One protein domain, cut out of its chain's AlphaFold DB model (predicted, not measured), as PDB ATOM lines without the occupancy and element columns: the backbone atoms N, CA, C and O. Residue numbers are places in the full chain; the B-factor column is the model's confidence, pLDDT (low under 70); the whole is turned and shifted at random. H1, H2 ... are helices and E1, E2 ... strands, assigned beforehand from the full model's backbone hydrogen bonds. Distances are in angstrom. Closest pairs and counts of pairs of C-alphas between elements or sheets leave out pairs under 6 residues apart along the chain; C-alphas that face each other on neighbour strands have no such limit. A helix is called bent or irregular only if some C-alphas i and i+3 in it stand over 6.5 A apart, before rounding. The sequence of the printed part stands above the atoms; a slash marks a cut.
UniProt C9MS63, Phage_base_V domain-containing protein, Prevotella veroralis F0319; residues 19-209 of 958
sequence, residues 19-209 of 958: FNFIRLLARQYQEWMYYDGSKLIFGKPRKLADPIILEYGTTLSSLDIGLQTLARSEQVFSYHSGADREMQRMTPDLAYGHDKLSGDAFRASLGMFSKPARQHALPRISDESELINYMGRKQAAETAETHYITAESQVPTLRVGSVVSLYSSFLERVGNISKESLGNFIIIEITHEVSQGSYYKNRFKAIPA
ATOM      1  N   PHE A  19      24.716  21.602  18.934       92.12
ATOM      2  CA  PHE A  19      25.140  20.626  17.930       92.12
ATOM      3  C   PHE A  19      26.647  20.691  17.644       92.12
ATOM      4  O   PHE A  19      27.308  19.654  17.571       92.12
ATOM      5  N   ASN A  20      27.209  21.896  17.508       93.12
ATOM      6  CA  ASN A  20      28.656  22.074  17.357       93.12
ATOM      7  C   ASN A  20      29.410  21.624  18.609       93.12
ATOM      8  O   ASN A  20      30.408  20.920  18.464       93.12
ATOM      9  N   PHE A  21      28.876  21.905  19.798       93.62
ATOM     10  CA  PHE A  21      29.455  21.450  21.056       93.62
ATOM     11  C   PHE A  21      29.514  19.918  21.143       93.62
ATOM     12  O   PHE A  21      30.554  19.346  21.466       93.62
ATOM     13  N   ILE A  22      28.453  19.207  20.744       92.62
ATOM     14  CA  ILE A  22      28.469  17.734  20.681       92.62
ATOM     15  C   ILE A  22      29.495  17.232  19.649       92.62
ATOM     16  O   ILE A  22      30.254  16.306  19.942       92.62
ATOM     17  N   ARG A  23      29.589  17.853  18.462       93.62
ATOM     18  CA  ARG A  23      30.637  17.525  17.468       93.62
ATOM     19  C   ARG A  23      32.035  17.741  18.033       93.62
ATOM     20  O   ARG A  23      32.941  16.953  17.757       93.62
ATOM     21  N   LEU A  24      32.209  18.795  18.819       93.25
ATOM     22  CA  LEU A  24      33.458  19.106  19.486       93.25
ATOM     23  C   LEU A  24      33.808  18.059  20.535       93.25
ATOM     24  O   LEU A  24      34.937  17.580  20.528       93.25
ATOM     25  N   LEU A  25      32.857  17.633  21.367       91.94
ATOM     26  CA  LEU A  25      33.072  16.552  22.331       91.94
ATOM     27  C   LEU A  25      33.460  15.245  21.627       91.94
ATOM     28  O   LEU A  25      34.399  14.576  22.063       91.94
ATOM     29  N   ALA A  26      32.822  14.917  20.497       92.44
ATOM     30  CA  ALA A  26      33.213  13.768  19.676       92.44
ATOM     31  C   ALA A  26      34.664  13.884  19.182       92.44
ATOM     32  O   ALA A  26      35.429  12.930  19.297       92.44
ATOM     33  N   ARG A  27      35.082  15.062  18.699       93.06
ATOM     34  CA  ARG A  27      36.471  15.319  18.279       93.06
ATOM     35  C   ARG A  27      37.459  15.301  19.453       93.06
ATOM     36  O   ARG A  27      38.558  14.765  19.325       93.06
ATOM     37  N   GLN A  28      37.106  15.893  20.588       91.50
ATOM     38  CA  GLN A  28      37.984  16.048  21.748       91.50
ATOM     39  C   GLN A  28      38.253  14.704  22.429       91.50
ATOM     40  O   GLN A  28      39.390  14.425  22.800       91.50
ATOM     41  N   TYR A  29      37.237  13.848  22.542       90.12
ATOM     42  CA  TYR A  29      37.354  12.533  23.178       90.12
ATOM     43  C   TYR A  29      37.521  11.377  22.189       90.12
ATOM     44  O   TYR A  29      37.766  10.250  22.623       90.12
ATOM     45  N   GLN A  30      37.481  11.660  20.881       91.44
ATOM     46  CA  GLN A  30      37.587  10.673  19.802       91.44
ATOM     47  C   GLN A  30      36.470   9.623  19.909       91.44
ATOM     48  O   GLN A  30      36.712   8.416  19.929       91.44
ATOM     49  N   GLU A  31      35.236  10.110  20.042       90.12
ATOM     50  CA  GLU A  31      34.025   9.300  20.143       90.12
ATOM     51  C   GLU A  31      33.296   9.202  18.802       90.12
ATOM     52  O   GLU A  31      33.404  10.072  17.938       90.12
ATOM     53  N   TRP A  32      32.537   8.119  18.624       91.69
ATOM     54  CA  TRP A  32      31.737   7.922  17.415       91.69
ATOM     55  C   TRP A  32      30.638   8.978  17.347       91.69
ATOM     56  O   TRP A  32      29.946   9.203  18.337       91.69
ATOM     57  N   MET A  33      30.434   9.574  16.175       91.81
ATOM     58  CA  MET A  33      29.311  10.474  15.947       91.81
ATOM     59  C   MET A  33      28.820  10.371  14.509       91.81
ATOM     60  O   MET A  33      29.580  10.619  13.580       91.81
ATOM     61  N   TYR A  34      27.549  10.025  14.328       91.38
ATOM     62  CA  TYR A  34      26.885  10.041  13.024       91.38
ATOM     63  C   TYR A  34      25.365  10.073  13.193       91.38
ATOM     64  O   TYR A  34      24.835   9.708  14.242       91.38
ATOM     65  N   TYR A  35      24.661  10.512  12.155       91.19
ATOM     66  CA  TYR A  35      23.205  10.445  12.081       91.19
ATOM     67  C   TYR A  35      22.810   9.297  11.152       91.19
ATOM     68  O   TYR A  35      23.232   9.275   9.999       91.19
ATOM     69  N   ASP A  36      22.019   8.342  11.642       89.25
ATOM     70  CA  ASP A  36      21.641   7.136  10.882       89.25
ATOM     71  C   ASP A  36      20.398   7.334   9.984       89.25
ATOM     72  O   ASP A  36      19.829   6.373   9.473       89.25
ATOM     73  N   GLY A  37      19.940   8.577   9.813       87.44
ATOM     74  CA  GLY A  37      18.684   8.901   9.127       87.44
ATOM     75  C   GLY A  37      17.456   8.913  10.042       87.44
ATOM     76  O   GLY A  37      16.384   9.316   9.605       87.44
ATOM     77  N   SER A  38      17.594   8.500  11.308       89.12
ATOM     78  CA  SER A  38      16.518   8.535  12.308       89.12
ATOM     79  C   SER A  38      16.948   9.167  13.632       89.12
ATOM     80  O   SER A  38      16.241  10.016  14.172       89.12
ATOM     81  N   LYS A  39      18.133   8.818  14.138       90.88
ATOM     82  CA  LYS A  39      18.676   9.279  15.420       90.88
ATOM     83  C   LYS A  39      20.150   9.641  15.295       90.88
ATOM     84  O   LYS A  39      20.892   9.086  14.484       90.88
ATOM     85  N   LEU A  40      20.573  10.572  16.142       91.00
ATOM     86  CA  LEU A  40      21.981  10.895  16.323       91.00
ATOM     87  C   LEU A  40      22.619   9.844  17.236       91.00
ATOM     88  O   LEU A  40      22.167   9.625  18.360       91.00
ATOM     89  N   ILE A  41      23.668   9.191  16.750       90.19
ATOM     90  CA  ILE A  41      24.464   8.232  17.508       90.19
ATOM     91  C   ILE A  41      25.695   8.954  18.044       90.19
ATOM     92  O   ILE A  41      26.444   9.532  17.260       90.19
ATOM     93  N   PHE A  42      25.910   8.901  19.360       91.00
ATOM     94  CA  PHE A  42      27.111   9.407  20.027       91.00
ATOM     95  C   PHE A  42      27.732   8.304  20.898       91.00
ATOM     96  O   PHE A  42      27.051   7.713  21.739       91.00
ATOM     97  N   GLY A  43      29.019   8.025  20.692       88.62
ATOM     98  CA  GLY A  43      29.739   6.900  21.289       88.62
ATOM     99  C   GLY A  43      29.563   5.582  20.522       88.62
ATOM    100  O   GLY A  43      28.625   5.398  19.741       88.62
ATOM    101  N   LYS A  44      30.505   4.648  20.704       86.81
ATOM    102  CA  LYS A  44      30.497   3.361  19.984       86.81
ATOM    103  C   LYS A  44      29.318   2.478  20.440       86.81
ATOM    104  O   LYS A  44      29.236   2.161  21.632       86.81
ATOM    105  N   PRO A  45      28.439   2.007  19.532       85.06
ATOM    106  CA  PRO A  45      27.378   1.063  19.885       85.06
ATOM    107  C   PRO A  45      27.937  -0.236  20.484       85.06
ATOM    108  O   PRO A  45      28.969  -0.738  20.038       85.06
ATOM    109  N   ARG A  46      27.239  -0.825  21.469       82.25
ATOM    110  CA  ARG A  46      27.664  -2.091  22.111       82.25
ATOM    111  C   ARG A  46      27.761  -3.258  21.124       82.25
ATOM    112  O   ARG A  46      28.640  -4.102  21.270       82.25
ATOM    113  N   LYS A  47      26.853  -3.295  20.149       84.31
ATOM    114  CA  LYS A  47      26.834  -4.229  19.023       84.31
ATOM    115  C   LYS A  47      26.531  -3.412  17.766       84.31
ATOM    116  O   LYS A  47      25.641  -2.562  17.805       84.31
ATOM    117  N   LEU A  48      27.283  -3.638  16.691       85.06
ATOM    118  CA  LEU A  48      26.946  -3.090  15.376       85.06
ATOM    119  C   LEU A  48      25.741  -3.845  14.789       85.06
ATOM    120  O   LEU A  48      25.424  -4.949  15.236       85.06
ATOM    121  N   ALA A  49      25.062  -3.238  13.814       82.06
ATOM    122  CA  ALA A  49      23.982  -3.903  13.090       82.06
ATOM    123  C   ALA A  49      24.490  -5.183  12.405       82.06
ATOM    124  O   ALA A  49      25.665  -5.260  12.033       82.06
ATOM    125  N   ASP A  50      23.610  -6.174  12.250       88.00
ATOM    126  CA  ASP A  50      23.967  -7.400  11.540       88.00
ATOM    127  C   ASP A  50      24.310  -7.062  10.072       88.00
ATOM    128  O   ASP A  50      23.611  -6.240   9.464       88.00
ATOM    129  N   PRO A  51      25.398  -7.621   9.505       90.75
ATOM    130  CA  PRO A  51      25.863  -7.214   8.185       90.75
ATOM    131  C   PRO A  51      24.868  -7.527   7.062       90.75
ATOM    132  O   PRO A  51      24.342  -8.636   6.968       90.75
ATOM    133  N   ILE A  52      24.661  -6.565   6.165       93.00
ATOM    134  CA  ILE A  52      23.882  -6.738   4.934       93.00
ATOM    135  C   ILE A  52      24.816  -7.269   3.845       93.00
ATOM    136  O   ILE A  52      25.819  -6.636   3.519       93.00
ATOM    137  N   ILE A  53      24.500  -8.434   3.282       91.12
ATOM    138  CA  ILE A  53      25.320  -9.068   2.244       91.12
ATOM    139  C   ILE A  53      25.166  -8.299   0.930       91.12
ATOM    140  O   ILE A  53      24.050  -8.147   0.435       91.12
ATOM    141  N   LEU A  54      26.285  -7.850   0.362       90.75
ATOM    142  CA  LEU A  54      26.345  -7.198  -0.943       90.75
ATOM    143  C   LEU A  54      27.354  -7.915  -1.845       90.75
ATOM    144  O   LEU A  54      28.497  -8.159  -1.459       90.75
ATOM    145  N   GLU A  55      26.934  -8.231  -3.064       87.81
ATOM    146  CA  GLU A  55      27.717  -8.973  -4.046       87.81
ATOM    147  C   GLU A  55      27.979  -8.143  -5.307       87.81
ATOM    148  O   GLU A  55      27.053  -7.580  -5.906       87.81
ATOM    149  N   TYR A  56      29.252  -8.074  -5.707       84.56
ATOM    150  CA  TYR A  56      29.677  -7.419  -6.943       84.56
ATOM    151  C   TYR A  56      29.129  -8.137  -8.178       84.56
ATOM    152  O   TYR A  56      29.271  -9.353  -8.310       84.56
ATOM    153  N   GLY A  57      28.498  -7.372  -9.073       79.75
ATOM    154  CA  GLY A  57      27.812  -7.889 -10.258       79.75
ATOM    155  C   GLY A  57      26.346  -8.272 -10.026       79.75
ATOM    156  O   GLY A  57      25.651  -8.551 -11.002       79.75
ATOM    157  N   THR A  58      25.862  -8.245  -8.777       84.06
ATOM    158  CA  THR A  58      24.464  -8.556  -8.429       84.06
ATOM    159  C   THR A  58      23.791  -7.366  -7.750       84.06
ATOM    160  O   THR A  58      22.979  -6.674  -8.355       84.06
ATOM    161  N   THR A  59      24.144  -7.085  -6.494       86.56
ATOM    162  CA  THR A  59      23.568  -5.977  -5.706       86.56
ATOM    163  C   THR A  59      24.445  -4.725  -5.724       86.56
ATOM    164  O   THR A  59      24.013  -3.668  -5.251       86.56
ATOM    165  N   LEU A  60      25.680  -4.850  -6.224       89.56
ATOM    166  CA  LEU A  60      26.616  -3.754  -6.465       89.56
ATOM    167  C   LEU A  60      26.907  -3.625  -7.961       89.56
ATOM    168  O   LEU A  60      27.306  -4.604  -8.598       89.56
ATOM    169  N   SER A  61      26.760  -2.412  -8.492       88.31
ATOM    170  CA  SER A  61      27.101  -2.071  -9.880       88.31
ATOM    171  C   SER A  61      28.543  -1.586 -10.036       88.31
ATOM    172  O   SER A  61      29.122  -1.740 -11.108       88.31
ATOM    173  N   SER A  62      29.139  -1.037  -8.978       91.06
ATOM    174  CA  SER A  62      30.557  -0.674  -8.923       91.06
ATOM    175  C   SER A  62      31.135  -0.965  -7.540       91.06
ATOM    176  O   SER A  62      30.416  -0.919  -6.537       91.06
ATOM    177  N   LEU A  63      32.431  -1.274  -7.489       91.44
ATOM    178  CA  LEU A  63      33.192  -1.434  -6.255       91.44
ATOM    179  C   LEU A  63      34.634  -0.980  -6.496       91.44
ATOM    180  O   LEU A  63      35.380  -1.648  -7.209       91.44
ATOM    181  N   ASP A  64      35.020   0.117  -5.857       92.75
ATOM    182  CA  ASP A  64      36.387   0.627  -5.833       92.75
ATOM    183  C   ASP A  64      36.968   0.445  -4.428       92.75
ATOM    184  O   ASP A  64      36.341   0.814  -3.431       92.75
ATOM    185  N   ILE A  65      38.180  -0.107  -4.352       90.38
ATOM    186  CA  ILE A  65      38.929  -0.287  -3.105       90.38
ATOM    187  C   ILE A  65      40.077   0.723  -3.086       90.38
ATOM    188  O   ILE A  65      40.923   0.724  -3.980       90.38
ATOM    189  N   GLY A  66      40.110   1.580  -2.068       91.88
ATOM    190  CA  GLY A  66      41.095   2.646  -1.913       91.88
ATOM    191  C   GLY A  66      41.985   2.459  -0.686       91.88
ATOM    192  O   GLY A  66      41.510   2.090   0.391       91.88
ATOM    193  N   LEU A  67      43.276   2.774  -0.842       91.06
ATOM    194  CA  LEU A  67      44.260   2.813   0.244       91.06
ATOM    195  C   LEU A  67      44.933   4.186   0.337       91.06
ATOM    196  O   LEU A  67      45.241   4.804  -0.682       91.06
ATOM    197  N   GLN A  68      45.173   4.655   1.562       91.19
ATOM    198  CA  GLN A  68      45.812   5.943   1.859       91.19
ATOM    199  C   GLN A  68      46.800   5.826   3.025       91.19
ATOM    200  O   GLN A  68      46.520   5.173   4.024       91.19
ATOM    201  N   THR A  69      47.946   6.503   2.940       90.12
ATOM    202  CA  THR A  69      48.964   6.558   4.002       90.12
ATOM    203  C   THR A  69      48.690   7.723   4.962       90.12
ATOM    204  O   THR A  69      49.200   8.828   4.790       90.12
ATOM    205  N   LEU A  70      47.831   7.487   5.965       90.19
ATOM    206  CA  LEU A  70      47.361   8.527   6.902       90.19
ATOM    207  C   LEU A  70      48.065   8.530   8.268       90.19
ATOM    208  O   LEU A  70      48.032   9.536   8.976       90.19
ATOM    209  N   ALA A  71      48.684   7.414   8.666       89.56
ATOM    210  CA  ALA A  71      49.297   7.280   9.985       89.56
ATOM    211  C   ALA A  71      50.509   8.205  10.133       89.56
ATOM    212  O   ALA A  71      51.413   8.209   9.296       89.56
ATOM    213  N   ARG A  72      50.547   8.970  11.222       87.81
ATOM    214  CA  ARG A  72      51.655   9.871  11.549       87.81
ATOM    215  C   ARG A  72      52.081   9.630  12.985       87.81
ATOM    216  O   ARG A  72      51.236   9.346  13.831       87.81
ATOM    217  N   SER A  73      53.375   9.757  13.245       87.69
ATOM    218  CA  SER A  73      53.884   9.768  14.609       87.69
ATOM    219  C   SER A  73      53.560  11.118  15.249       87.69
ATOM    220  O   SER A  73      53.930  12.169  14.725       87.69
ATOM    221  N   GLU A  74      52.888  11.117  16.396       90.81
ATOM    222  CA  GLU A  74      52.640  12.326  17.187       90.81
ATOM    223  C   GLU A  74      52.981  12.085  18.659       90.81
ATOM    224  O   GLU A  74      52.766  11.000  19.201       90.81
ATOM    225  N   GLN A  75      53.504  13.114  19.325       93.31
ATOM    226  CA  GLN A  75      53.732  13.119  20.766       93.31
ATOM    227  C   GLN A  75      52.777  14.113  21.413       93.31
ATOM    228  O   GLN A  75      52.863  15.317  21.172       93.31
ATOM    229  N   VAL A  76      51.893  13.624  22.274       94.69
ATOM    230  CA  VAL A  76      50.945  14.478  22.988       94.69
ATOM    231  C   VAL A  76      51.363  14.628  24.438       94.69
ATOM    232  O   VAL A  76      51.631  13.632  25.110       94.69
ATOM    233  N   PHE A  77      51.381  15.867  24.928       94.62
ATOM    234  CA  PHE A  77      51.654  16.184  26.327       94.62
ATOM    235  C   PHE A  77      50.454  16.836  27.029       94.62
ATOM    236  O   PHE A  77      49.580  17.451  26.411       94.62
ATOM    237  N   SER A  78      50.418  16.700  28.351       93.94
ATOM    238  CA  SER A  78      49.471  17.351  29.250       93.94
ATOM    239  C   SER A  78      50.127  17.587  30.614       93.94
ATOM    240  O   SER A  78      51.093  16.920  30.974       93.94
ATOM    241  N   TYR A  79      49.582  18.521  31.388       92.06
ATOM    242  CA  TYR A  79      50.018  18.797  32.757       92.06
ATOM    243  C   TYR A  79      48.819  18.819  33.700       92.06
ATOM    244  O   TYR A  79      47.856  19.573  33.462       92.06
ATOM    245  N   HIS A  80      48.910  18.020  34.765       91.12
ATOM    246  CA  HIS A  80      47.917  17.912  35.824       91.12
ATOM    247  C   HIS A  80      48.382  18.664  37.074       91.12
ATOM    248  O   HIS A  80      49.238  18.196  37.824       91.12
ATOM    249  N   SER A  81      47.777  19.824  37.325       88.88
ATOM    250  CA  SER A  81      48.217  20.721  38.395       88.88
ATOM    251  C   SER A  81      47.933  20.212  39.806       88.88
ATOM    252  O   SER A  81      48.656  20.573  40.721       88.88
ATOM    253  N   GLY A  82      46.893  19.394  40.012       86.12
ATOM    254  CA  GLY A  82      46.560  18.882  41.351       86.12
ATOM    255  C   GLY A  82      47.580  17.875  41.896       86.12
ATOM    256  O   GLY A  82      47.718  17.733  43.104       86.12
ATOM    257  N   ALA A  83      48.318  17.214  41.000       87.94
ATOM    258  CA  ALA A  83      49.333  16.215  41.338       87.94
ATOM    259  C   ALA A  83      50.757  16.690  41.003       87.94
ATOM    260  O   ALA A  83      51.682  15.893  41.101       87.94
ATOM    261  N   ASP A  84      50.898  17.941  40.544       90.19
ATOM    262  CA  ASP A  84      52.124  18.502  39.966       90.19
ATOM    263  C   ASP A  84      52.858  17.524  39.031       90.19
ATOM    264  O   ASP A  84      54.004  17.139  39.246       90.19
ATOM    265  N   ARG A  85      52.139  17.039  38.010       92.81
ATOM    266  CA  ARG A  85      52.627  15.961  37.144       92.81
ATOM    267  C   ARG A  85      52.506  16.309  35.671       92.81
ATOM    268  O   ARG A  85      51.404  16.526  35.154       92.81
ATOM    269  N   GLU A  86      53.640  16.283  34.985       93.19
ATOM    270  CA  GLU A  86      53.709  16.258  33.527       93.19
ATOM    271  C   GLU A  86      53.471  14.841  33.002       93.19
ATOM    272  O   GLU A  86      53.919  13.852  33.579       93.19
ATOM    273  N   MET A  87      52.734  14.743  31.900       94.69
ATOM    274  CA  MET A  87      52.419  13.483  31.238       94.69
ATOM    275  C   MET A  87      52.631  13.656  29.742       94.69
ATOM    276  O   MET A  87      52.195  14.649  29.158       94.69
ATOM    277  N   GLN A  88      53.269  12.681  29.103       94.75
ATOM    278  CA  GLN A  88      53.443  12.673  27.657       94.75
ATOM    279  C   GLN A  88      53.363  11.257  27.103       94.75
ATOM    280  O   GLN A  88      53.801  10.300  27.740       94.75
ATOM    281  N   ARG A  89      52.800  11.117  25.902       94.69
ATOM    282  CA  ARG A  89      52.618   9.817  25.258       94.69
ATOM    283  C   ARG A  89      52.723   9.936  23.744       94.69
ATOM    284  O   ARG A  89      52.193  10.872  23.149       94.69
ATOM    285  N   MET A  90      53.399   8.967  23.138       92.62
ATOM    286  CA  MET A  90      53.419   8.781  21.689       92.62
ATOM    287  C   MET A  90      52.115   8.139  21.209       92.62
ATOM    288  O   MET A  90      51.513   7.327  21.922       92.62
ATOM    289  N   THR A  91      51.695   8.463  19.990       89.62
ATOM    290  CA  THR A  91      50.734   7.640  19.248       89.62
ATOM    291  C   THR A  91      51.249   6.202  19.164       89.62
ATOM    292  O   THR A  91      52.446   6.007  18.963       89.62
ATOM    293  N   PRO A  92      50.397   5.179  19.332       88.19
ATOM    294  CA  PRO A  92      50.835   3.799  19.178       88.19
ATOM    295  C   PRO A  92      51.237   3.487  17.732       88.19
ATOM    296  O   PRO A  92      50.472   3.772  16.812       88.19
ATOM    297  N   ASP A  93      52.342   2.763  17.553       86.00
ATOM    298  CA  ASP A  93      52.766   2.204  16.255       86.00
ATOM    299  C   ASP A  93      51.991   0.922  15.891       86.00
ATOM    300  O   ASP A  93      52.458   0.065  15.139       86.00
ATOM    301  N   LEU A  94      50.789   0.764  16.452       79.62
ATOM    302  CA  LEU A  94      49.935  -0.401  16.276       79.62
ATOM    303  C   LEU A  94      48.631  -0.004  15.584       79.62
ATOM    304  O   LEU A  94      47.864   0.820  16.083       79.62
ATOM    305  N   ALA A  95      48.355  -0.659  14.459       74.50
ATOM    306  CA  ALA A  95      47.128  -0.491  13.699       74.50
ATOM    307  C   ALA A  95      45.951  -1.204  14.405       74.50
ATOM    308  O   ALA A  95      45.733  -2.404  14.240       74.50
ATOM    309  N   TYR A  96      45.171  -0.472  15.207       70.62
ATOM    310  CA  TYR A  96      44.014  -1.022  15.928       70.62
ATOM    311  C   TYR A  96      42.770  -1.177  15.042       70.62
ATOM    312  O   TYR A  96      42.199  -0.189  14.590       70.62
ATOM    313  N   GLY A  97      42.276  -2.412  14.894       68.75
ATOM    314  CA  GLY A  97      41.019  -2.683  14.178       68.75
ATOM    315  C   GLY A  97      41.124  -2.545  12.656       68.75
ATOM    316  O   GLY A  97      40.105  -2.487  11.973       68.75
ATOM    317  N   HIS A  98      42.351  -2.491  12.146       71.62
ATOM    318  CA  HIS A  98      42.686  -2.427  10.734       71.62
ATOM    319  C   HIS A  98      42.756  -3.834  10.135       71.62
ATOM    320  O   HIS A  98      43.236  -4.769  10.776       71.62
ATOM    321  N   ASP A  99      42.274  -3.980   8.905       75.31
ATOM    322  CA  ASP A  99      42.455  -5.195   8.117       75.31
ATOM    323  C   ASP A  99      43.881  -5.268   7.534       75.31
ATOM    324  O   ASP A  99      44.701  -4.367   7.740       75.31
ATOM    325  N   LYS A 100      44.209  -6.351   6.817       80.88
ATOM    326  CA  LYS A 100      45.577  -6.588   6.320       80.88
ATOM    327  C   LYS A 100      46.098  -5.421   5.470       80.88
ATOM    328  O   LYS A 100      47.201  -4.943   5.723       80.88
ATOM    329  N   LEU A 101      45.282  -4.936   4.529       81.69
ATOM    330  CA  LEU A 101      45.649  -3.844   3.623       81.69
ATOM    331  C   LEU A 101      45.873  -2.526   4.375       81.69
ATOM    332  O   LEU A 101      46.876  -1.846   4.156       81.69
ATOM    333  N   SER A 102      44.990  -2.203   5.325       83.19
ATOM    334  CA  SER A 102      45.182  -1.053   6.210       83.19
ATOM    335  C   SER A 102      46.476  -1.149   7.023       83.19
ATOM    336  O   SER A 102      47.151  -0.145   7.225       83.19
ATOM    337  N   GLY A 103      46.829  -2.341   7.513       86.31
ATOM    338  CA  GLY A 103      48.038  -2.554   8.314       86.31
ATOM    339  C   GLY A 103      49.332  -2.299   7.535       86.31
ATOM    340  O   GLY A 103      50.273  -1.722   8.086       86.31
ATOM    341  N   ASP A 104      49.378  -2.687   6.258       86.81
ATOM    342  CA  ASP A 104      50.516  -2.420   5.370       86.81
ATOM    343  C   ASP A 104      50.650  -0.922   5.058       86.81
ATOM    344  O   ASP A 104      51.731  -0.349   5.224       86.81
ATOM    345  N   ALA A 105      49.544  -0.261   4.701       88.75
ATOM    346  CA  ALA A 105      49.517   1.182   4.454       88.75
ATOM    347  C   ALA A 105      49.875   1.998   5.713       88.75
ATOM    348  O   ALA A 105      50.621   2.975   5.632       88.75
ATOM    349  N   PHE A 106      49.416   1.567   6.893       89.31
ATOM    350  CA  PHE A 106      49.769   2.171   8.181       89.31
ATOM    351  C   PHE A 106      51.285   2.133   8.424       89.31
ATOM    352  O   PHE A 106      51.884   3.165   8.730       89.31
ATOM    353  N   ARG A 107      51.931   0.971   8.232       88.06
ATOM    354  CA  ARG A 107      53.390   0.820   8.390       88.06
ATOM    355  C   ARG A 107      54.178   1.661   7.389       88.06
ATOM    356  O   ARG A 107      55.147   2.309   7.775       88.06
ATOM    357  N   ALA A 108      53.749   1.682   6.126       89.50
ATOM    358  CA  ALA A 108      54.373   2.513   5.099       89.50
ATOM    359  C   ALA A 108      54.301   4.008   5.461       89.50
ATOM    360  O   ALA A 108      55.287   4.734   5.331       89.50
ATOM    361  N   SER A 109      53.156   4.452   5.986       90.12
ATOM    362  CA  SER A 109      52.938   5.836   6.404       90.12
ATOM    363  C   SER A 109      53.852   6.263   7.558       90.12
ATOM    364  O   SER A 109      54.441   7.341   7.495       90.12
ATOM    365  N   LEU A 110      54.048   5.408   8.570       88.38
ATOM    366  CA  LEU A 110      54.978   5.693   9.675       88.38
ATOM    367  C   LEU A 110      56.437   5.815   9.206       88.38
ATOM    368  O   LEU A 110      57.183   6.641   9.727       88.38
ATOM    369  N   GLY A 111      56.836   5.040   8.191       85.56
ATOM    370  CA  GLY A 111      58.146   5.190   7.552       85.56
ATOM    371  C   GLY A 111      58.300   6.522   6.809       85.56
ATOM    372  O   GLY A 111      59.366   7.135   6.856       85.56
ATOM    373  N   MET A 112      57.229   6.996   6.162       87.75
ATOM    374  CA  MET A 112      57.224   8.251   5.402       87.75
ATOM    375  C   MET A 112      57.180   9.494   6.310       87.75
ATOM    376  O   MET A 112      57.831  10.497   6.020       87.75
ATOM    377  N   PHE A 113      56.458   9.418   7.432       83.06
ATOM    378  CA  PHE A 113      56.275  10.506   8.400       83.06
ATOM    379  C   PHE A 113      56.920  10.182   9.753       83.06
ATOM    380  O   PHE A 113      56.256  10.102  10.786       83.06
ATOM    381  N   SER A 114      58.242  10.013   9.746       77.19
ATOM    382  CA  SER A 114      58.997   9.502  10.896       77.19
ATOM    383  C   SER A 114      59.231  10.506  12.032       77.19
ATOM    384  O   SER A 114      59.495  10.091  13.159       77.19
ATOM    385  N   LYS A 115      59.143  11.822  11.780       86.62
ATOM    386  CA  LYS A 115      59.358  12.859  12.807       86.62
ATOM    387  C   LYS A 115      58.077  13.120  13.609       86.62
ATOM    388  O   LYS A 115      57.118  13.624  13.024       86.62
ATOM    389  N   PRO A 116      58.061  12.868  14.934       88.00
ATOM    390  CA  PRO A 116      56.869  13.093  15.733       88.00
ATOM    391  C   PRO A 116      56.482  14.568  15.838       88.00
ATOM    392  O   PRO A 116      57.295  15.399  16.248       88.00
ATOM    393  N   ALA A 117      55.223  14.899  15.548       89.38
ATOM    394  CA  ALA A 117      54.685  16.227  15.839       89.38
ATOM    395  C   ALA A 117      54.335  16.343  17.332       89.38
ATOM    396  O   ALA A 117      53.554  15.544  17.847       89.38
ATOM    397  N   ARG A 118      54.889  17.339  18.037       92.50
ATOM    398  CA  ARG A 118      54.606  17.568  19.465       92.50
ATOM    399  C   ARG A 118      53.396  18.488  19.639       92.50
ATOM    400  O   ARG A 118      53.422  19.631  19.192       92.50
ATOM    401  N   GLN A 119      52.343  18.003  20.294       92.12
ATOM    402  CA  GLN A 119      51.066  18.706  20.470       92.12
ATOM    403  C   GLN A 119      50.556  18.571  21.913       92.12
ATOM    404  O   GLN A 119      50.999  17.702  22.659       92.12
ATOM    405  N   HIS A 120      49.612  19.414  22.329       92.94
ATOM    406  CA  HIS A 120      48.948  19.261  23.627       92.94
ATOM    407  C   HIS A 120      47.684  18.402  23.491       92.94
ATOM    408  O   HIS A 120      47.053  18.363  22.433       92.94
ATOM    409  N   ALA A 121      47.288  17.717  24.565       92.94
ATOM    410  CA  ALA A 121      46.043  16.953  24.571       92.94
ATOM    411  C   ALA A 121      44.846  17.904  24.446       92.94
ATOM    412  O   ALA A 121      44.743  18.849  25.233       92.94
ATOM    413  N   LEU A 122      43.933  17.636  23.502       91.69
ATOM    414  CA  LEU A 122      42.667  18.367  23.380       91.69
ATOM    415  C   LEU A 122      41.789  18.202  24.636       91.69
ATOM    416  O   LEU A 122      41.345  19.219  25.172       91.69
ATOM    417  N   PRO A 123      41.548  16.988  25.172       90.44
ATOM    418  CA  PRO A 123      40.835  16.831  26.437       90.44
ATOM    419  C   PRO A 123      41.731  17.173  27.628       90.44
ATOM    420  O   PRO A 123      42.960  17.060  27.571       90.44
ATOM    421  N   ARG A 124      41.105  17.566  28.741       88.69
ATOM    422  CA  ARG A 124      41.780  17.598  30.041       88.69
ATOM    423  C   ARG A 124      42.054  16.161  30.472       88.69
ATOM    424  O   ARG A 124      41.121  15.381  30.585       88.69
ATOM    425  N   ILE A 125      43.327  15.852  30.689       90.25
ATOM    426  CA  ILE A 125      43.797  14.531  31.106       90.25
ATOM    427  C   ILE A 125      44.015  14.538  32.618       90.25
ATOM    428  O   ILE A 125      44.793  15.357  33.118       90.25
ATOM    429  N   SER A 126      43.361  13.615  33.311       87.31
ATOM    430  CA  SER A 126      43.431  13.452  34.768       87.31
ATOM    431  C   SER A 126      44.618  12.569  35.165       87.31
ATOM    432  O   SER A 126      45.370  12.876  36.092       87.31
ATOM    433  N   ASP A 127      44.844  11.499  34.404       88.94
ATOM    434  CA  ASP A 127      45.910  10.535  34.646       88.94
ATOM    435  C   ASP A 127      46.485   9.924  33.360       88.94
ATOM    436  O   ASP A 127      46.031  10.172  32.242       88.94
ATOM    437  N   GLU A 128      47.538   9.127  33.525       89.56
ATOM    438  CA  GLU A 128      48.260   8.527  32.409       89.56
ATOM    439  C   GLU A 128      47.434   7.472  31.652       89.56
ATOM    440  O   GLU A 128      47.593   7.328  30.439       89.56
ATOM    441  N   SER A 129      46.498   6.785  32.316       91.25
ATOM    442  CA  SER A 129      45.614   5.808  31.666       91.25
ATOM    443  C   SER A 129      44.644   6.501  30.708       91.25
ATOM    444  O   SER A 129      44.433   6.029  29.586       91.25
ATOM    445  N   GLU A 130      44.102   7.655  31.107       90.31
ATOM    446  CA  GLU A 130      43.264   8.495  30.245       90.31
ATOM    447  C   GLU A 130      44.044   8.977  29.009       90.31
ATOM    448  O   GLU A 130      43.539   8.891  27.885       90.31
ATOM    449  N   LEU A 131      45.306   9.397  29.187       92.00
ATOM    450  CA  LEU A 131      46.176   9.805  28.078       92.00
ATOM    451  C   LEU A 131      46.440   8.653  27.103       92.00
ATOM    452  O   LEU A 131      46.319   8.836  25.892       92.00
ATOM    453  N   ILE A 132      46.764   7.459  27.608       91.75
ATOM    454  CA  ILE A 132      47.000   6.263  26.783       91.75
ATOM    455  C   ILE A 132      45.756   5.925  25.952       91.75
ATOM    456  O   ILE A 132      45.856   5.696  24.741       91.75
ATOM    457  N   ASN A 133      44.578   5.932  26.578       89.62
ATOM    458  CA  ASN A 133      43.316   5.643  25.900       89.62
ATOM    459  C   ASN A 133      42.991   6.684  24.825       89.62
ATOM    460  O   ASN A 133      42.619   6.309  23.708       89.62
ATOM    461  N   TYR A 134      43.168   7.973  25.132       91.75
ATOM    462  CA  TYR A 134      43.013   9.061  24.169       91.75
ATOM    463  C   TYR A 134      43.953   8.895  22.970       91.75
ATOM    464  O   TYR A 134      43.480   8.929  21.837       91.75
ATOM    465  N   MET A 135      45.243   8.622  23.192       91.75
ATOM    466  CA  MET A 135      46.215   8.438  22.106       91.75
ATOM    467  C   MET A 135      45.872   7.264  21.195       91.75
ATOM    468  O   MET A 135      45.943   7.385  19.973       91.75
ATOM    469  N   GLY A 136      45.432   6.142  21.770       90.12
ATOM    470  CA  GLY A 136      44.982   4.997  20.983       90.12
ATOM    471  C   GLY A 136      43.706   5.275  20.181       90.12
ATOM    472  O   GLY A 136      43.551   4.734  19.090       90.12
ATOM    473  N   ARG A 137      42.780   6.093  20.701       90.31
ATOM    474  CA  ARG A 137      41.575   6.507  19.959       90.31
ATOM    475  C   ARG A 137      41.901   7.522  18.861       90.31
ATOM    476  O   ARG A 137      41.407   7.364  17.753       90.31
ATOM    477  N   LYS A 138      42.757   8.505  19.147       91.06
ATOM    478  CA  LYS A 138      43.196   9.543  18.202       91.06
ATOM    479  C   LYS A 138      43.887   8.942  16.983       91.06
ATOM    480  O   LYS A 138      43.453   9.216  15.871       91.06
ATOM    481  N   GLN A 139      44.870   8.056  17.188       89.62
ATOM    482  CA  GLN A 139      45.528   7.372  16.071       89.62
ATOM    483  C   GLN A 139      44.509   6.592  15.233       89.62
ATOM    484  O   GLN A 139      44.470   6.755  14.022       89.62
ATOM    485  N   ALA A 140      43.634   5.812  15.881       89.75
ATOM    486  CA  ALA A 140      42.630   5.012  15.184       89.75
ATOM    487  C   ALA A 140      41.612   5.853  14.393       89.75
ATOM    488  O   ALA A 140      41.174   5.418  13.336       89.75
ATOM    489  N   ALA A 141      41.230   7.033  14.888       90.94
ATOM    490  CA  ALA A 141      40.313   7.932  14.193       90.94
ATOM    491  C   ALA A 141      40.976   8.625  12.993       90.94
ATOM    492  O   ALA A 141      40.355   8.755  11.941       90.94
ATOM    493  N   GLU A 142      42.235   9.054  13.128       89.75
ATOM    494  CA  GLU A 142      42.996   9.673  12.033       89.75
ATOM    495  C   GLU A 142      43.342   8.670  10.927       89.75
ATOM    496  O   GLU A 142      43.401   9.042   9.758       89.75
ATOM    497  N   THR A 143      43.515   7.391  11.277       90.38
ATOM    498  CA  THR A 143      43.794   6.316  10.318       90.38
ATOM    499  C   THR A 143      42.553   5.549   9.882       90.38
ATOM    500  O   THR A 143      42.685   4.663   9.042       90.38
ATOM    501  N   ALA A 144      41.355   5.867  10.382       90.44
ATOM    502  CA  ALA A 144      40.127   5.107  10.119       90.44
ATOM    503  C   ALA A 144      39.816   4.933   8.620       90.44
ATOM    504  O   ALA A 144      39.285   3.898   8.227       90.44
ATOM    505  N   GLU A 145      40.192   5.907   7.785       91.38
ATOM    506  CA  GLU A 145      39.997   5.877   6.325       91.38
ATOM    507  C   GLU A 145      41.214   5.355   5.538       91.38
ATOM    508  O   GLU A 145      41.243   5.462   4.317       91.38
ATOM    509  N   THR A 146      42.221   4.775   6.208       91.38
ATOM    510  CA  THR A 146      43.422   4.200   5.556       91.38
ATOM    511  C   THR A 146      43.037   3.164   4.502       91.38
ATOM    512  O   THR A 146      43.671   3.099   3.456       91.38
ATOM    513  N   HIS A 147      41.986   2.388   4.771       91.31
ATOM    514  CA  HIS A 147      41.298   1.549   3.799       91.31
ATOM    515  C   HIS A 147      39.841   1.990   3.758       91.31
ATOM    516  O   HIS A 147      39.151   1.997   4.780       91.31
ATOM    517  N   TYR A 148      39.378   2.360   2.574       93.69
ATOM    518  CA  TYR A 148      37.979   2.656   2.324       93.69
ATOM    519  C   TYR A 148      37.540   1.991   1.028       93.69
ATOM    520  O   TYR A 148      38.349   1.682   0.153       93.69
ATOM    521  N   ILE A 149      36.237   1.811   0.900       93.56
ATOM    522  CA  ILE A 149      35.600   1.400  -0.340       93.56
ATOM    523  C   ILE A 149      34.632   2.483  -0.788       93.56
ATOM    524  O   ILE A 149      34.027   3.163   0.047       93.56
ATOM    525  N   THR A 150      34.450   2.612  -2.095       96.25
ATOM    526  CA  THR A 150      33.301   3.309  -2.669       96.25
ATOM    527  C   THR A 150      32.553   2.366  -3.585       96.25
ATOM    528  O   THR A 150      33.163   1.671  -4.391       96.25
ATOM    529  N   ALA A 151      31.233   2.312  -3.454       95.12
ATOM    530  CA  ALA A 151      30.419   1.388  -4.227       95.12
ATOM    531  C   ALA A 151      29.071   2.006  -4.590       95.12
ATOM    532  O   ALA A 151      28.551   2.873  -3.880       95.12
ATOM    533  N   GLU A 152      28.507   1.534  -5.696       95.12
ATOM    534  CA  GLU A 152      27.139   1.836  -6.102       95.12
ATOM    535  C   GLU A 152      26.244   0.612  -5.911       95.12
ATOM    536  O   GLU A 152      26.607  -0.504  -6.284       95.12
ATOM    537  N   SER A 153      25.068   0.818  -5.316       93.94
ATOM    538  CA  SER A 153      24.105  -0.240  -5.008       93.94
ATOM    539  C   SER A 153      22.676   0.167  -5.351       93.94
ATOM    540  O   SER A 153      22.318   1.343  -5.321       93.94
ATOM    541  N   GLN A 154      21.829  -0.826  -5.608       90.69
ATOM    542  CA  GLN A 154      20.382  -0.661  -5.769       90.69
ATOM    543  C   GLN A 154      19.593  -1.005  -4.490       90.69
ATOM    544  O   GLN A 154      18.368  -0.993  -4.506       90.69
ATOM    545  N   VAL A 155      20.256  -1.295  -3.362       92.56
ATOM    546  CA  VAL A 155      19.583  -1.660  -2.099       92.56
ATOM    547  C   VAL A 155      19.095  -0.400  -1.352       92.56
ATOM    548  O   VAL A 155      19.927   0.408  -0.928       92.56
ATOM    549  N   PRO A 156      17.775  -0.191  -1.161       90.31
ATOM    550  CA  PRO A 156      17.228   1.050  -0.596       90.31
ATOM    551  C   PRO A 156      17.365   1.191   0.922       90.31
ATOM    552  O   PRO A 156      17.222   2.285   1.453       90.31
ATOM    553  N   THR A 157      17.653   0.100   1.630       91.38
ATOM    554  CA  THR A 157      17.705   0.058   3.101       91.38
ATOM    555  C   THR A 157      19.067   0.438   3.690       91.38
ATOM    556  O   THR A 157      19.224   0.462   4.914       91.38
ATOM    557  N   LEU A 158      20.069   0.714   2.847       94.12
ATOM    558  CA  LEU A 158      21.394   1.146   3.290       94.12
ATOM    559  C   LEU A 158      21.335   2.574   3.849       94.12
ATOM    560  O   LEU A 158      20.615   3.417   3.337       94.12
ATOM    561  N   ARG A 159      22.101   2.846   4.904       94.12
ATOM    562  CA  ARG A 159      22.194   4.156   5.564       94.12
ATOM    563  C   ARG A 159      23.579   4.331   6.176       94.12
ATOM    564  O   ARG A 159      24.318   3.355   6.319       94.12
ATOM    565  N   VAL A 160      23.916   5.550   6.594       94.12
ATOM    566  CA  VAL A 160      25.109   5.777   7.427       94.12
ATOM    567  C   VAL A 160      25.005   4.921   8.695       94.12
ATOM    568  O   VAL A 160      23.967   4.885   9.355       94.12
ATOM    569  N   GLY A 161      26.075   4.194   9.011       92.56
ATOM    570  CA  GLY A 161      26.138   3.234  10.111       92.56
ATOM    571  C   GLY A 161      25.694   1.809   9.765       92.56
ATOM    572  O   GLY A 161      25.904   0.912  10.585       92.56
ATOM    573  N   SER A 162      25.124   1.554   8.578       94.12
ATOM    574  CA  SER A 162      24.887   0.179   8.115       94.12
ATOM    575  C   SER A 162      26.213  -0.561   7.959       94.12
ATOM    576  O   SER A 162      27.171  -0.020   7.407       94.12
ATOM    577  N   VAL A 163      26.257  -1.811   8.422       94.56
ATOM    578  CA  VAL A 163      27.377  -2.721   8.165       94.56
ATOM    579  C   VAL A 163      27.037  -3.561   6.943       94.56
ATOM    580  O   VAL A 163      25.945  -4.120   6.866       94.56
ATOM    581  N   VAL A 164      27.957  -3.650   5.992       94.06
ATOM    582  CA  VAL A 164      27.826  -4.434   4.764       94.06
ATOM    583  C   VAL A 164      28.918  -5.497   4.709       94.06
ATOM    584  O   VAL A 164      30.072  -5.212   5.024       94.06
ATOM    585  N   SER A 165      28.564  -6.721   4.326       92.31
ATOM    586  CA  SER A 165      29.519  -7.798   4.038       92.31
ATOM    587  C   SER A 165      29.688  -7.904   2.537       92.31
ATOM    588  O   SER A 165      28.729  -8.220   1.832       92.31
ATOM    589  N   LEU A 166      30.895  -7.636   2.052       89.00
ATOM    590  CA  LEU A 166      31.166  -7.640   0.623       89.00
ATOM    591  C   LEU A 166      31.629  -9.008   0.129       89.00
ATOM    592  O   LEU A 166      32.475  -9.647   0.753       89.00
ATOM    593  N   TYR A 167      31.114  -9.409  -1.030       84.44
ATOM    594  CA  TYR A 167      31.514 -10.615  -1.753       84.44
ATOM    595  C   TYR A 167      31.784 -10.291  -3.224       84.44
ATOM    596  O   TYR A 167      31.107  -9.450  -3.822       84.44
ATOM    597  N   SER A 168      32.753 -10.986  -3.819       75.25
ATOM    598  CA  SER A 168      33.038 -10.903  -5.254       75.25
ATOM    599  C   SER A 168      32.780 -12.244  -5.933       75.25
ATOM    600  O   SER A 168      33.422 -13.239  -5.605       75.25
ATOM    601  N   SER A 169      31.877 -12.253  -6.915       65.38
ATOM    602  CA  SER A 169      31.630 -13.400  -7.803       65.38
ATOM    603  C   SER A 169      32.682 -13.523  -8.920       65.38
ATOM    604  O   SER A 169      32.785 -14.553  -9.583       65.38
ATOM    605  N   PHE A 170      33.510 -12.491  -9.137       60.09
ATOM    606  CA  PHE A 170      34.556 -12.509 -10.167       60.09
ATOM    607  C   PHE A 170      35.698 -13.475  -9.818       60.09
ATOM    608  O   PHE A 170      36.220 -14.153 -10.701       60.09
ATOM    609  N   LEU A 171      36.039 -13.587  -8.528       53.53
ATOM    610  CA  LEU A 171      37.040 -14.543  -8.031       53.53
ATOM    611  C   LEU A 171      36.575 -16.003  -8.182       53.53
ATOM    612  O   LEU A 171      37.399 -16.900  -8.316       53.53
ATOM    613  N   GLU A 172      35.264 -16.240  -8.277       49.41
ATOM    614  CA  GLU A 172      34.672 -17.567  -8.495       49.41
ATOM    615  C   GLU A 172      34.967 -18.137  -9.898       49.41
ATOM    616  O   GLU A 172      35.016 -19.353 -10.080       49.41
ATOM    617  N   ARG A 173      35.215 -17.282 -10.906       50.34
ATOM    618  CA  ARG A 173      35.519 -17.714 -12.288       50.34
ATOM    619  C   ARG A 173      36.957 -18.203 -12.485       50.34
ATOM    620  O   ARG A 173      37.252 -18.779 -13.530       50.34
ATOM    621  N   VAL A 174      37.838 -18.009 -11.504       54.94
ATOM    622  CA  VAL A 174      39.261 -18.379 -11.571       54.94
ATOM    623  C   VAL A 174      39.516 -19.593 -10.673       54.94
ATOM    624  O   VAL A 174      40.196 -19.503  -9.664       54.94
ATOM    625  N   GLY A 175      38.914 -20.730 -11.035       48.66
ATOM    626  CA  GLY A 175      39.290 -22.090 -10.620       48.66
ATOM    627  C   GLY A 175      39.696 -22.324  -9.153       48.66
ATOM    628  O   GLY A 175      40.877 -22.268  -8.831       48.66
ATOM    629  N   ASN A 176      38.729 -22.796  -8.356       47.09
ATOM    630  CA  ASN A 176      38.830 -23.435  -7.030       47.09
ATOM    631  C   ASN A 176      38.860 -22.544  -5.757       47.09
ATOM    632  O   ASN A 176      39.901 -22.064  -5.327       47.09
ATOM    633  N   ILE A 177      37.705 -22.603  -5.061       46.53
ATOM    634  CA  ILE A 177      37.394 -22.393  -3.624       46.53
ATOM    635  C   ILE A 177      36.789 -21.023  -3.217       46.53
ATOM    636  O   ILE A 177      37.474 -20.104  -2.799       46.53
ATOM    637  N   SER A 178      35.443 -21.025  -3.170       50.72
ATOM    638  CA  SER A 178      34.489 -20.207  -2.384       50.72
ATOM    639  C   SER A 178      34.341 -18.703  -2.665       50.72
ATOM    640  O   SER A 178      35.311 -18.007  -2.927       50.72
ATOM    641  N   LYS A 179      33.096 -18.200  -2.533       57.81
ATOM    642  CA  LYS A 179      32.736 -16.780  -2.353       57.81
ATOM    643  C   LYS A 179      33.685 -16.129  -1.337       57.81
ATOM    644  O   LYS A 179      33.442 -16.198  -0.131       57.81
ATOM    645  N   GLU A 180      34.771 -15.514  -1.800       64.00
ATOM    646  CA  GLU A 180      35.696 -14.839  -0.896       64.00
ATOM    647  C   GLU A 180      35.030 -13.570  -0.372       64.00
ATOM    648  O   GLU A 180      34.629 -12.671  -1.120       64.00
ATOM    649  N   SER A 181      34.863 -13.529   0.949       77.69
ATOM    650  CA  SER A 181      34.436 -12.319   1.628       77.69
ATOM    651  C   SER A 181      35.561 -11.294   1.540       77.69
ATOM    652  O   SER A 181      36.667 -11.537   2.017       77.69
ATOM    653  N   LEU A 182      35.256 -10.121   0.993       81.31
ATOM    654  CA  LEU A 182      36.158  -8.968   0.995       81.31
ATOM    655  C   LEU A 182      36.174  -8.253   2.359       81.31
ATOM    656  O   LEU A 182      36.893  -7.274   2.539       81.31
ATOM    657  N   GLY A 183      35.389  -8.742   3.324       87.38
ATOM    658  CA  GLY A 183      35.291  -8.218   4.679       87.38
ATOM    659  C   GLY A 183      33.990  -7.465   4.957       87.38
ATOM    660  O   GLY A 183      33.136  -7.267   4.088       87.38
ATOM    661  N   ASN A 184      33.851  -7.052   6.217       91.88
ATOM    662  CA  ASN A 184      32.727  -6.253   6.691       91.88
ATOM    663  C   ASN A 184      33.127  -4.781   6.734       91.88
ATOM    664  O   ASN A 184      34.142  -4.441   7.345       91.88
ATOM    665  N   PHE A 185      32.297  -3.911   6.172       92.88
ATOM    666  CA  PHE A 185      32.523  -2.470   6.118       92.88
ATOM    667  C   PHE A 185      31.335  -1.724   6.717       92.88
ATOM    668  O   PHE A 185      30.193  -2.129   6.545       92.88
ATOM    669  N   ILE A 186      31.587  -0.635   7.433       94.12
ATOM    670  CA  ILE A 186      30.564   0.275   7.936       94.12
ATOM    671  C   ILE A 186      30.468   1.498   7.026       94.12
ATOM    672  O   ILE A 186      31.475   2.143   6.733       94.12
ATOM    673  N   ILE A 187      29.254   1.810   6.574       95.69
ATOM    674  CA  ILE A 187      28.976   2.967   5.721       95.69
ATOM    675  C   ILE A 187      29.135   4.252   6.537       95.69
ATOM    676  O   ILE A 187      28.471   4.423   7.560       95.69
ATOM    677  N   ILE A 188      29.988   5.162   6.071       94.44
ATOM    678  CA  ILE A 188      30.247   6.464   6.709       94.44
ATOM    679  C   ILE A 188      29.662   7.635   5.920       94.44
ATOM    680  O   ILE A 188      29.331   8.660   6.505       94.44
ATOM    681  N   GLU A 189      29.467   7.462   4.614       95.25
ATOM    682  CA  GLU A 189      28.823   8.437   3.734       95.25
ATOM    683  C   GLU A 189      27.941   7.682   2.739       95.25
ATOM    684  O   GLU A 189      28.350   6.651   2.208       95.25
ATOM    685  N   ILE A 190      26.733   8.174   2.476       95.56
ATOM    686  CA  ILE A 190      25.836   7.610   1.464       95.56
ATOM    687  C   ILE A 190      25.023   8.724   0.818       95.56
ATOM    688  O   ILE A 190      24.559   9.642   1.491       95.56
ATOM    689  N   THR A 191      24.865   8.643  -0.496       95.56
ATOM    690  CA  THR A 191      23.986   9.504  -1.287       95.56
ATOM    691  C   THR A 191      22.980   8.622  -2.003       95.56
ATOM    692  O   THR A 191      23.371   7.687  -2.700       95.56
ATOM    693  N   HIS A 192      21.696   8.917  -1.828       93.81
ATOM    694  CA  HIS A 192      20.594   8.229  -2.492       93.81
ATOM    695  C   HIS A 192      20.119   9.062  -3.687       93.81
ATOM    696  O   HIS A 192      19.909  10.265  -3.547       93.81
ATOM    697  N   GLU A 193      19.930   8.433  -4.844       93.31
ATOM    698  CA  GLU A 193      19.436   9.066  -6.067       93.31
ATOM    699  C   GLU A 193      18.232   8.277  -6.596       93.31
ATOM    700  O   GLU A 193      18.283   7.053  -6.740       93.31
ATOM    701  N   VAL A 194      17.144   8.990  -6.888       92.31
ATOM    702  CA  VAL A 194      15.946   8.447  -7.538       92.31
ATOM    703  C   VAL A 194      15.720   9.246  -8.816       92.31
ATOM    704  O   VAL A 194      15.520  10.458  -8.748       92.31
ATOM    705  N   SER A 195      15.774   8.587  -9.974       85.88
ATOM    706  CA  SER A 195      15.579   9.224 -11.284       85.88
ATOM    707  C   SER A 195      14.207   8.895 -11.899       85.88
ATOM    708  O   SER A 195      13.418   8.125 -11.342       85.88
ATOM    709  N   GLN A 196      13.880   9.519 -13.041       81.38
ATOM    710  CA  GLN A 196      12.631   9.250 -13.768       81.38
ATOM    711  C   GLN A 196      12.515   7.759 -14.135       81.38
ATOM    712  O   GLN A 196      13.478   7.151 -14.592       81.38
ATOM    713  N   GLY A 197      11.328   7.174 -13.933       77.25
ATOM    714  CA  GLY A 197      11.081   5.739 -14.140       77.25
ATOM    715  C   GLY A 197      11.290   4.854 -12.901       77.25
ATOM    716  O   GLY A 197      11.383   3.640 -13.046       77.25
ATOM    717  N   SER A 198      11.353   5.438 -11.695       79.75
ATOM    718  CA  SER A 198      11.528   4.719 -10.416       79.75
ATOM    719  C   SER A 198      12.857   3.964 -10.289       79.75
ATOM    720  O   SER A 198      12.964   3.015  -9.511       79.75
ATOM    721  N   TYR A 199      13.886   4.387 -11.029       86.12
ATOM    722  CA  TYR A 199      15.221   3.815 -10.906       86.12
ATOM    723  C   TYR A 199      15.918   4.395  -9.672       86.12
ATOM    724  O   TYR A 199      16.176   5.598  -9.587       86.12
ATOM    725  N   TYR A 200      16.200   3.526  -8.706       91.38
ATOM    726  CA  TYR A 200      16.906   3.865  -7.478       91.38
ATOM    727  C   TYR A 200      18.353   3.381  -7.550       91.38
ATOM    728  O   TYR A 200      18.626   2.232  -7.901       91.38
ATOM    729  N   LYS A 201      19.277   4.242  -7.129       92.69
ATOM    730  CA  LYS A 201      20.653   3.861  -6.808       92.69
ATOM    731  C   LYS A 201      21.133   4.641  -5.592       92.69
ATOM    732  O   LYS A 201      20.658   5.735  -5.300       92.69
ATOM    733  N   ASN A 202      22.112   4.096  -4.892       95.06
ATOM    734  CA  ASN A 202      22.898   4.840  -3.927       95.06
ATOM    735  C   ASN A 202      24.381   4.674  -4.215       95.06
ATOM    736  O   ASN A 202      24.809   3.635  -4.712       95.06
ATOM    737  N   ARG A 203      25.146   5.708  -3.882       96.88
ATOM    738  CA  ARG A 203      26.605   5.692  -3.862       96.88
ATOM    739  C   ARG A 203      27.044   5.873  -2.422       96.88
ATOM    740  O   ARG A 203      26.626   6.836  -1.779       96.88
ATOM    741  N   PHE A 204      27.876   4.970  -1.918       96.81
ATOM    742  CA  PHE A 204      28.335   5.023  -0.534       96.81
ATOM    743  C   PHE A 204      29.846   4.867  -0.410       96.81
ATOM    744  O   PHE A 204      30.487   4.220  -1.238       96.81
ATOM    745  N   LYS A 205      30.391   5.452   0.659       96.88
ATOM    746  CA  LYS A 205      31.751   5.239   1.148       96.88
ATOM    747  C   LYS A 205      31.681   4.474   2.462       96.88
ATOM    748  O   LYS A 205      30.921   4.845   3.362       96.88
ATOM    749  N   ALA A 206      32.474   3.419   2.585       94.94
ATOM    750  CA  ALA A 206      32.528   2.607   3.794       94.94
ATOM    751  C   ALA A 206      33.971   2.269   4.180       94.94
ATOM    752  O   ALA A 206      34.862   2.248   3.336       94.94
ATOM    753  N   ILE A 207      34.196   2.013   5.466       93.62
ATOM    754  CA  ILE A 207      35.502   1.653   6.047       93.62
ATOM    755  C   ILE A 207      35.376   0.333   6.817       93.62
ATOM    756  O   ILE A 207      34.254  -0.030   7.169       93.62
ATOM    757  N   PRO A 208      36.458  -0.414   7.098       91.62
ATOM    758  CA  PRO A 208      36.363  -1.695   7.799       91.62
ATOM    759  C   PRO A 208      35.564  -1.607   9.109       91.62
ATOM    760  O   PRO A 208      35.837  -0.775   9.968       91.62
ATOM    761  N   ALA A 209      34.585  -2.490   9.319       90.19
ATOM    762  CA  ALA A 209      33.707  -2.463  10.498       90.19
ATOM    763  C   ALA A 209      34.438  -2.800  11.818       90.19
ATOM    764  O   ALA A 209      33.899  -2.601  12.910       90.19
TER     765      ALA A 209
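AT A GLANCE: This is residues 19 to 209 of the 958 residues of the protein "Phage_base_V domain-containing protein" of Prevotella veroralis F0319 (UniProt C9MS63). At one end of an elongated domain stands a six-stranded sheet, twisted and folded back on itself, and at the other a small sheet of E6, E5 and E7 with H3 over one face. H2 lies between these two ends, and H1 with the little hairpin E1 and E2 makes a third part on one long side. There are 191 residues printed, with three named helices and eleven named strands, in the order H1 E1 E2 E3 E4 E5 E6 H2 E7 H3 E8 E9 E10 E11. The large sheet runs E3 E9 E10 E11 E8 E4 and is mixed; the class is mixed, helices and strands. The whole is only just loose, close to compact, with a radius of gyration of the C-alphas of 19.8 A and spans of 67 by 41 by 27 A.

IN THESE COORDINATES: The large sheet holds E3, residues 52 to 56; E9, 163 to 168; E10, 181 to 195, 31.4 A long; E11, 199 to 208, 28.8 A; E8, 147 to 153; and E4, 60 to 67. The small sheet holds E6, 85 to 90; E5, 74 to 80; and E7, 117 to 120. H3, 128 to 142, is 21.1 A long, and H2, 100 to 112, is 18.9 A. H1, 19 to 29, begins at C-alpha 19 (25.140, 20.626, 17.930); E1 is 33 to 35 and E2 is 40 to 42. E11 ends at C-alpha 208 (36.363, -1.695, 7.799).

HOW THE PARTS SIT: The large sheet is a folded sheet, bent into two leaves: E3 and E9 face E11, E8 and E4, with E10 as the hinge. E10 bends by 90 degrees at residue 184. E9, E10 and E11 form a meander, each strand the antiparallel neighbour of the one before, and with E8 before them a Greek key, E8 being antiparallel to E11. E3 and E9 are parallel, with N 54 and O 165 2.9 A apart; in the antiparallel pair E8 and E4, N 64 and O 150 are 2.8 A apart. H2 only grazes this sheet, with residues 100 to 106; the closest C-alphas of H2 and E8 are Ser 102 and His 147, 5.3 A. H3 and the small sheet make two layers, a helix on one face of a sheet: its height over the sheet is 9.6 A, over E6 and E5. The hairpin E5 and E6 has N 78 and O 87 2.8 A apart. H1 and H3 are close but not clearly touching, at C-alphas Tyr 29 and Tyr 134, 6.7 A. In H1, H2 and H3 every O i to N i+4 pair is within hydrogen-bond range.

THE WHOLE: The two C-alphas farthest apart, Asp 84 and Gly 197, are 69.1 A apart. The printed part has no cut. The link from E9 to E10 is long, with 12 residues. Residues 169 to 180 and residue 97 have pLDDT under 70; the mean of the printed part is 87.3.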